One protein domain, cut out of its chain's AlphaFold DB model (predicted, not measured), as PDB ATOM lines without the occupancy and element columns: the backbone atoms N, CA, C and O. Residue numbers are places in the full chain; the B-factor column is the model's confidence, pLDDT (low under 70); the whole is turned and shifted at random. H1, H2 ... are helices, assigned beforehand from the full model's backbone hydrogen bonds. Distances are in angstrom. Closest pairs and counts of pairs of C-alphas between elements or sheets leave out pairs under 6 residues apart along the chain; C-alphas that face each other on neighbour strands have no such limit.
ATOM      1  N   CYS A 499       3.896  -2.179 -49.822       75.25
ATOM      2  CA  CYS A 499       5.284  -1.782 -49.545       75.25
ATOM      3  C   CYS A 499       5.526  -0.267 -49.677       75.25
ATOM      4  O   CYS A 499       6.351   0.297 -48.962       75.25
ATOM      5  N   VAL A 500       4.816   0.414 -50.583       80.12
ATOM      6  CA  VAL A 500       5.058   1.840 -50.882       80.12
ATOM      7  C   VAL A 500       4.267   2.778 -49.962       80.12
ATOM      8  O   VAL A 500       4.775   3.836 -49.591       80.12
ATOM      9  N   MET A 501       3.055   2.400 -49.536       79.44
ATOM     10  CA  MET A 501       2.235   3.198 -48.604       79.44
ATOM     11  C   MET A 501       2.967   3.591 -47.300       79.44
ATOM     12  O   MET A 501       2.921   4.768 -46.936       79.44
ATOM     13  N   PRO A 502       3.686   2.676 -46.617       76.06
ATOM     14  CA  PRO A 502       4.435   2.983 -45.398       76.06
ATOM     15  C   PRO A 502       5.527   4.035 -45.613       76.06
ATOM     16  O   PRO A 502       5.679   4.934 -44.790       76.06
ATOM     17  N   LEU A 503       6.245   3.970 -46.739       78.62
ATOM     18  CA  LEU A 503       7.312   4.920 -47.071       78.62
ATOM     19  C   LEU A 503       6.760   6.330 -47.305       78.62
ATOM     20  O   LEU A 503       7.344   7.308 -46.844       78.62
ATOM     21  N   VAL A 504       5.607   6.441 -47.970       81.62
ATOM     22  CA  VAL A 504       4.944   7.735 -48.194       81.62
ATOM     23  C   VAL A 504       4.378   8.295 -46.885       81.62
ATOM     24  O   VAL A 504       4.550   9.481 -46.601       81.62
ATOM     25  N   ALA A 505       3.767   7.450 -46.049       75.38
ATOM     26  CA  ALA A 505       3.256   7.856 -44.740       75.38
ATOM     27  C   ALA A 505       4.378   8.291 -43.776       75.38
ATOM     28  O   ALA A 505       4.187   9.216 -42.986       75.38
ATOM     29  N   PHE A 506       5.564   7.681 -43.870       77.75
ATOM     30  CA  PHE A 506       6.726   8.020 -43.044       77.75
ATOM     31  C   PHE A 506       7.263   9.433 -43.315       77.75
ATOM     32  O   PHE A 506       7.721  10.107 -42.393       77.75
ATOM     33  N   VAL A 507       7.170   9.908 -44.562       80.88
ATOM     34  CA  VAL A 507       7.593  11.264 -44.954       80.88
ATOM     35  C   VAL A 507       6.594  12.333 -44.490       80.88
ATOM     36  O   VAL A 507       6.989  13.467 -44.240       80.88
ATOM     37  N   ALA A 508       5.315  11.981 -44.334       83.25
ATOM     38  CA  ALA A 508       4.253  12.929 -43.988       83.25
ATOM     39  C   ALA A 508       4.164  13.272 -42.487       83.25
ATOM     40  O   ALA A 508       3.538  14.270 -42.133       83.25
ATOM     41  N   HIS A 509       4.771  12.475 -41.600       82.75
ATOM     42  CA  HIS A 509       4.720  12.700 -40.153       82.75
ATOM     43  C   HIS A 509       6.066  13.183 -39.600       82.75
ATOM     44  O   HIS A 509       7.068  12.464 -39.642       82.75
ATOM     45  N   GLU A 510       6.082  14.393 -39.032       81.56
ATOM     46  CA  GLU A 510       7.261  14.966 -38.360       81.56
ATOM     47  C   GLU A 510       7.498  14.354 -36.965       81.56
ATOM     48  O   GLU A 510       8.639  14.264 -36.519       81.56
ATOM     49  N   ASP A 511       6.446  13.836 -36.318       85.50
ATOM     50  CA  ASP A 511       6.519  13.275 -34.965       85.50
ATOM     51  C   ASP A 511       6.880  11.781 -34.935       85.50
ATOM     52  O   ASP A 511       6.225  10.933 -35.551       85.50
ATOM     53  N   PHE A 512       7.879  11.437 -34.115       83.94
ATOM     54  CA  PHE A 512       8.341  10.061 -33.887       83.94
ATOM     55  C   PHE A 512       7.226   9.136 -33.370       83.94
ATOM     56  O   PHE A 512       7.070   8.018 -33.859       83.94
ATOM     57  N   ALA A 513       6.394   9.618 -32.441       85.69
ATOM     58  CA  ALA A 513       5.281   8.840 -31.897       85.69
ATOM     59  C   ALA A 513       4.245   8.472 -32.976       85.69
ATOM     60  O   ALA A 513       3.740   7.350 -32.991       85.69
ATOM     61  N   GLY A 514       3.982   9.382 -33.923       84.19
ATOM     62  CA  GLY A 514       3.095   9.117 -35.058       84.19
ATOM     63  C   GLY A 514       3.637   8.015 -35.969       84.19
ATOM     64  O   GLY A 514       2.884   7.141 -36.396       84.19
ATOM     65  N   ARG A 515       4.957   7.989 -36.197       84.19
ATOM     66  CA  ARG A 515       5.616   6.951 -37.008       84.19
ATOM     67  C   ARG A 515       5.511   5.568 -36.368       84.19
ATOM     68  O   ARG A 515       5.195   4.610 -37.065       84.19
ATOM     69  N   VAL A 516       5.705   5.466 -35.053       85.88
ATOM     70  CA  VAL A 516       5.594   4.189 -34.323       85.88
ATOM     71  C   VAL A 516       4.159   3.649 -34.353       85.88
ATOM     72  O   VAL A 516       3.955   2.466 -34.625       85.88
ATOM     73  N   VAL A 517       3.153   4.506 -34.147       87.31
ATOM     74  CA  VAL A 517       1.737   4.097 -34.214       87.31
ATOM     75  C   VAL A 517       1.352   3.654 -35.629       87.31
ATOM     76  O   VAL A 517       0.667   2.644 -35.787       87.31
ATOM     77  N   MET A 518       1.831   4.357 -36.660       84.12
ATOM     78  CA  MET A 518       1.584   3.986 -38.057       84.12
ATOM     79  C   MET A 518       2.237   2.652 -38.429       84.12
ATOM     80  O   MET A 518       1.575   1.816 -39.041       84.12
ATOM     81  N   LEU A 519       3.485   2.406 -38.015       83.62
ATOM     82  CA  LEU A 519       4.149   1.113 -38.222       83.62
ATOM     83  C   LEU A 519       3.389  -0.028 -37.534       83.62
ATOM     84  O   LEU A 519       3.182  -1.079 -38.139       83.62
ATOM     85  N   GLY A 520       2.890   0.201 -36.316       87.12
ATOM     86  CA  GLY A 520       2.035  -0.760 -35.616       87.12
ATOM     87  C   GLY A 520       0.733  -1.056 -36.369       87.12
ATOM     88  O   GLY A 520       0.381  -2.218 -36.562       87.12
ATOM     89  N   ALA A 521       0.035  -0.023 -36.852       85.50
ATOM     90  CA  ALA A 521      -1.209  -0.187 -37.607       85.50
ATOM     91  C   ALA A 521      -0.997  -0.932 -38.938       85.50
ATOM     92  O   ALA A 521      -1.804  -1.791 -39.299       85.50
ATOM     93  N   ILE A 522       0.104  -0.645 -39.638       84.12
ATOM     94  CA  ILE A 522       0.489  -1.322 -40.885       84.12
ATOM     95  C   ILE A 522       0.834  -2.790 -40.615       84.12
ATOM     96  O   ILE A 522       0.361  -3.660 -41.343       84.12
ATOM     97  N   GLY A 523       1.576  -3.083 -39.541       85.94
ATOM     98  CA  GLY A 523       1.877  -4.456 -39.129       85.94
ATOM     99  C   GLY A 523       0.613  -5.267 -38.819       85.94
ATOM    100  O   GLY A 523       0.467  -6.394 -39.290       85.94
ATOM    101  N   VAL A 524      -0.350  -4.671 -38.105       88.69
ATOM    102  CA  VAL A 524      -1.646  -5.312 -37.813       88.69
ATOM    103  C   VAL A 524      -2.453  -5.541 -39.094       88.69
ATOM    104  O   VAL A 524      -2.981  -6.634 -39.294       88.69
ATOM    105  N   ALA A 525      -2.525  -4.553 -39.990       84.50
ATOM    106  CA  ALA A 525      -3.221  -4.698 -41.267       84.50
ATOM    107  C   ALA A 525      -2.583  -5.791 -42.146       84.50
ATOM    108  O   ALA A 525      -3.300  -6.619 -42.710       84.50
ATOM    109  N   GLY A 526      -1.247  -5.848 -42.202       85.19
ATOM    110  CA  GLY A 526      -0.499  -6.904 -42.883       85.19
ATOM    111  C   GLY A 526      -0.827  -8.289 -42.328       85.19
ATOM    112  O   GLY A 526      -1.202  -9.180 -43.087       85.19
ATOM    113  N   ALA A 527      -0.804  -8.459 -41.004       82.81
ATOM    114  CA  ALA A 527      -1.148  -9.727 -40.358       82.81
ATOM    115  C   ALA A 527      -2.588 -10.186 -40.671       82.81
ATOM    116  O   ALA A 527      -2.824 -11.372 -40.926       82.81
ATOM    117  N   VAL A 528      -3.556  -9.262 -40.717       86.25
ATOM    118  CA  VAL A 528      -4.953  -9.565 -41.090       86.25
ATOM    119  C   VAL A 528      -5.061 -10.002 -42.556       86.25
ATOM    120  O   VAL A 528      -5.784 -10.951 -42.868       86.25
ATOM    121  N   VAL A 529      -4.325  -9.369 -43.473       83.00
ATOM    122  CA  VAL A 529      -4.312  -9.767 -44.892       83.00
ATOM    123  C   VAL A 529      -3.679 -11.148 -45.069       83.00
ATOM    124  O   VAL A 529      -4.240 -11.993 -45.767       83.00
ATOM    125  N   ILE A 530      -2.556 -11.422 -44.403       81.19
ATOM    126  CA  ILE A 530      -1.865 -12.714 -44.519       81.19
ATOM    127  C   ILE A 530      -2.743 -13.851 -43.963       81.19
ATOM    128  O   ILE A 530      -2.853 -14.913 -44.577       81.19
ATOM    129  N   THR A 531      -3.417 -13.629 -42.830       83.56
ATOM    130  CA  THR A 531      -4.311 -14.636 -42.230       83.56
ATOM    131  C   THR A 531      -5.598 -14.846 -43.032       83.56
ATOM    132  O   THR A 531      -6.046 -15.982 -43.162       83.56
ATOM    133  N   SER A 532      -6.171 -13.793 -43.623       81.00
ATOM    134  CA  SER A 532      -7.414 -13.897 -44.409       81.00
ATOM    135  C   SER A 532      -7.232 -14.484 -45.812       81.00
ATOM    136  O   SER A 532      -8.162 -15.086 -46.342       81.00
ATOM    137  N   THR A 533      -6.048 -14.345 -46.416       82.12
ATOM    138  CA  THR A 533      -5.767 -14.839 -47.779       82.12
ATOM    139  C   THR A 533      -5.220 -16.267 -47.820       82.12
ATOM    140  O   THR A 533      -5.059 -16.826 -48.902       82.12
ATOM    141  N   GLY A 534      -4.934 -16.876 -46.663       80.06
ATOM    142  CA  GLY A 534      -4.332 -18.212 -46.591       80.06
ATOM    143  C   GLY A 534      -2.879 -18.264 -47.078       80.06
ATOM    144  O   GLY A 534      -2.348 -19.351 -47.298       80.06
ATOM    145  N   LEU A 535      -2.218 -17.104 -47.221       77.69
ATOM    146  CA  LEU A 535      -0.847 -16.994 -47.736       77.69
ATOM    147  C   LEU A 535       0.184 -17.732 -46.865       77.69
ATOM    148  O   LEU A 535       1.243 -18.109 -47.358       77.69
ATOM    149  N   TRP A 536      -0.146 -17.980 -45.594       77.81
ATOM    150  CA  TRP A 536       0.661 -18.762 -44.649       77.81
ATOM    151  C   TRP A 536       1.061 -20.144 -45.177       77.81
ATOM    152  O   TRP A 536       2.147 -20.611 -44.856       77.81
ATOM    153  N   HIS A 537       0.227 -20.784 -46.005       79.00
ATOM    154  CA  HIS A 537       0.535 -22.101 -46.580       79.00
ATOM    155  C   HIS A 537       1.310 -22.042 -47.901       79.00
ATOM    156  O   HIS A 537       1.795 -23.072 -48.364       79.00
ATOM    157  N   ALA A 538       1.399 -20.866 -48.527       78.06
ATOM    158  CA  ALA A 538       2.012 -20.705 -49.843       78.06
ATOM    159  C   ALA A 538       3.517 -20.401 -49.778       78.06
ATOM    160  O   ALA A 538       4.208 -20.612 -50.770       78.06
ATOM    161  N   LEU A 539       4.007 -19.908 -48.639       79.69
ATOM    162  CA  LEU A 539       5.405 -19.529 -48.430       79.69
ATOM    163  C   LEU A 539       6.066 -20.495 -47.443       79.69
ATOM    164  O   LEU A 539       5.511 -20.779 -46.377       79.69
ATOM    165  N   GLY A 540       7.244 -21.007 -47.798       83.88
ATOM    166  CA  GLY A 540       8.015 -21.911 -46.939       83.88
ATOM    167  C   GLY A 540       8.614 -21.187 -45.726       83.88
ATOM    168  O   GLY A 540       8.853 -19.983 -45.769       83.88
ATOM    169  N   GLU A 541       8.920 -21.911 -44.643       75.44
ATOM    170  CA  GLU A 541       9.457 -21.328 -43.390       75.44
ATOM    171  C   GLU A 541      10.711 -20.457 -43.604       75.44
ATOM    172  O   GLU A 541      10.908 -19.452 -42.923       75.44
ATOM    173  N   ARG A 542      11.539 -20.794 -44.604       70.44
ATOM    174  CA  ARG A 542      12.732 -20.012 -44.970       70.44
ATOM    175  C   ARG A 542      12.398 -18.688 -45.661       70.44
ATOM    176  O   ARG A 542      13.114 -17.712 -45.475       70.44
ATOM    177  N   GLU A 543      11.315 -18.641 -46.427       76.31
ATOM    178  CA  GLU A 543      10.872 -17.436 -47.134       76.31
ATOM    179  C   GLU A 543      10.237 -16.441 -46.158       76.31
ATOM    180  O   GLU A 543      10.470 -15.239 -46.266       76.31
ATOM    181  N   TRP A 544       9.539 -16.939 -45.131       79.31
ATOM    182  CA  TRP A 544       9.058 -16.123 -44.012       79.31
ATOM    183  C   TRP A 544      10.194 -15.475 -43.220       79.31
ATOM    184  O   TRP A 544      10.087 -14.306 -42.857       79.31
ATOM    185  N   GLY A 545      11.294 -16.203 -43.000       69.44
ATOM    186  CA  GLY A 545      12.480 -15.656 -42.335       69.44
ATOM    187  C   GLY A 545      13.093 -14.476 -43.093       69.44
ATOM    188  O   GLY A 545      13.471 -13.483 -42.479       69.44
ATOM    189  N   VAL A 546      13.123 -14.544 -44.428       70.31
ATOM    190  CA  VAL A 546      13.613 -13.443 -45.273       70.31
ATOM    191  C   VAL A 546      12.614 -12.285 -45.306       70.31
ATOM    192  O   VAL A 546      13.021 -11.135 -45.191       70.31
ATOM    193  N   CYS A 547      11.312 -12.567 -45.404       66.19
ATOM    194  CA  CYS A 547      10.278 -11.529 -45.420       66.19
ATOM    195  C   CYS A 547      10.135 -10.783 -44.085       66.19
ATOM    196  O   CYS A 547       9.714  -9.636 -44.097       66.19
ATOM    197  N   GLY A 548      10.451 -11.420 -42.953       65.00
ATOM    198  CA  GLY A 548      10.443 -10.778 -41.634       65.00
ATOM    199  C   GLY A 548      11.724 -10.009 -41.296       65.00
ATOM    200  O   GLY A 548      11.722  -9.231 -40.346       65.00
ATOM    201  N   ALA A 549      12.811 -10.238 -42.038       61.41
ATOM    202  CA  ALA A 549      14.080  -9.525 -41.870       61.41
ATOM    203  C   ALA A 549      14.152  -8.209 -42.672       61.41
ATOM    204  O   ALA A 549      15.049  -7.401 -42.430       61.41
ATOM    205  N   VAL A 550      13.228  -8.018 -43.621       53.81
ATOM    206  CA  VAL A 550      13.026  -6.796 -44.422       53.81
ATOM    207  C   VAL A 550      11.923  -5.962 -43.791       53.81
ATOM    208  O   VAL A 550      12.106  -4.726 -43.716       53.81
TER     209      VAL A 550
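AT A GLANCE: This is residues 499 to 550 of the 550 residues of an uncharacterized protein of Lineolata rhizophorae (UniProt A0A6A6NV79). One long helix, H2, makes the length of a loose chain path that folds back twice, with the shorter H1 side by side with its first part as a helical hairpin and the short H3, after the link of residues 534 to 540, running back alongside the second half of H2 at a distance, clear of both helices. The 52 printed residues hold three named helices, H1, H2 and H3 in chain order, and no named strand: all helix. The whole is loose, with a radius of gyration of the C-alphas of 13.3 A, and elongated, spanning 38 by 21 by 17 A.

HOW THE PARTS SIT: H1, residues 499 to 508, touches H2, residues 512 to 533, with residues 515 to 522 of H2 alone. Their closest C-alphas, Phe 506 and Arg 515, are 6.2 A apart. This hairpin has a shallow tilt of 19 degrees, opposite ways. H3, residues 541 to 549, is apart from H1 and H2. Every O i to N i+4 pair is within hydrogen-bond range in H2 and H3, and 5 of 6 in H1.

IN THESE COORDINATES: H1 begins at C-alpha 499 (5.284, -1.782, -49.545) and measures 15.8 A; H2 measures 31.8 A. H3, 12.8 A, ends at C-alpha 549 (14.080, -9.525, -41.870).

THE WHOLE: The C-alphas farthest apart, Glu 510 and His 537, are 38.6 A apart. Residues 523 to 535 stand free. The printed part has no cut and no long link. Residue 545 and residues 547 to 550 are under pLDDT 70.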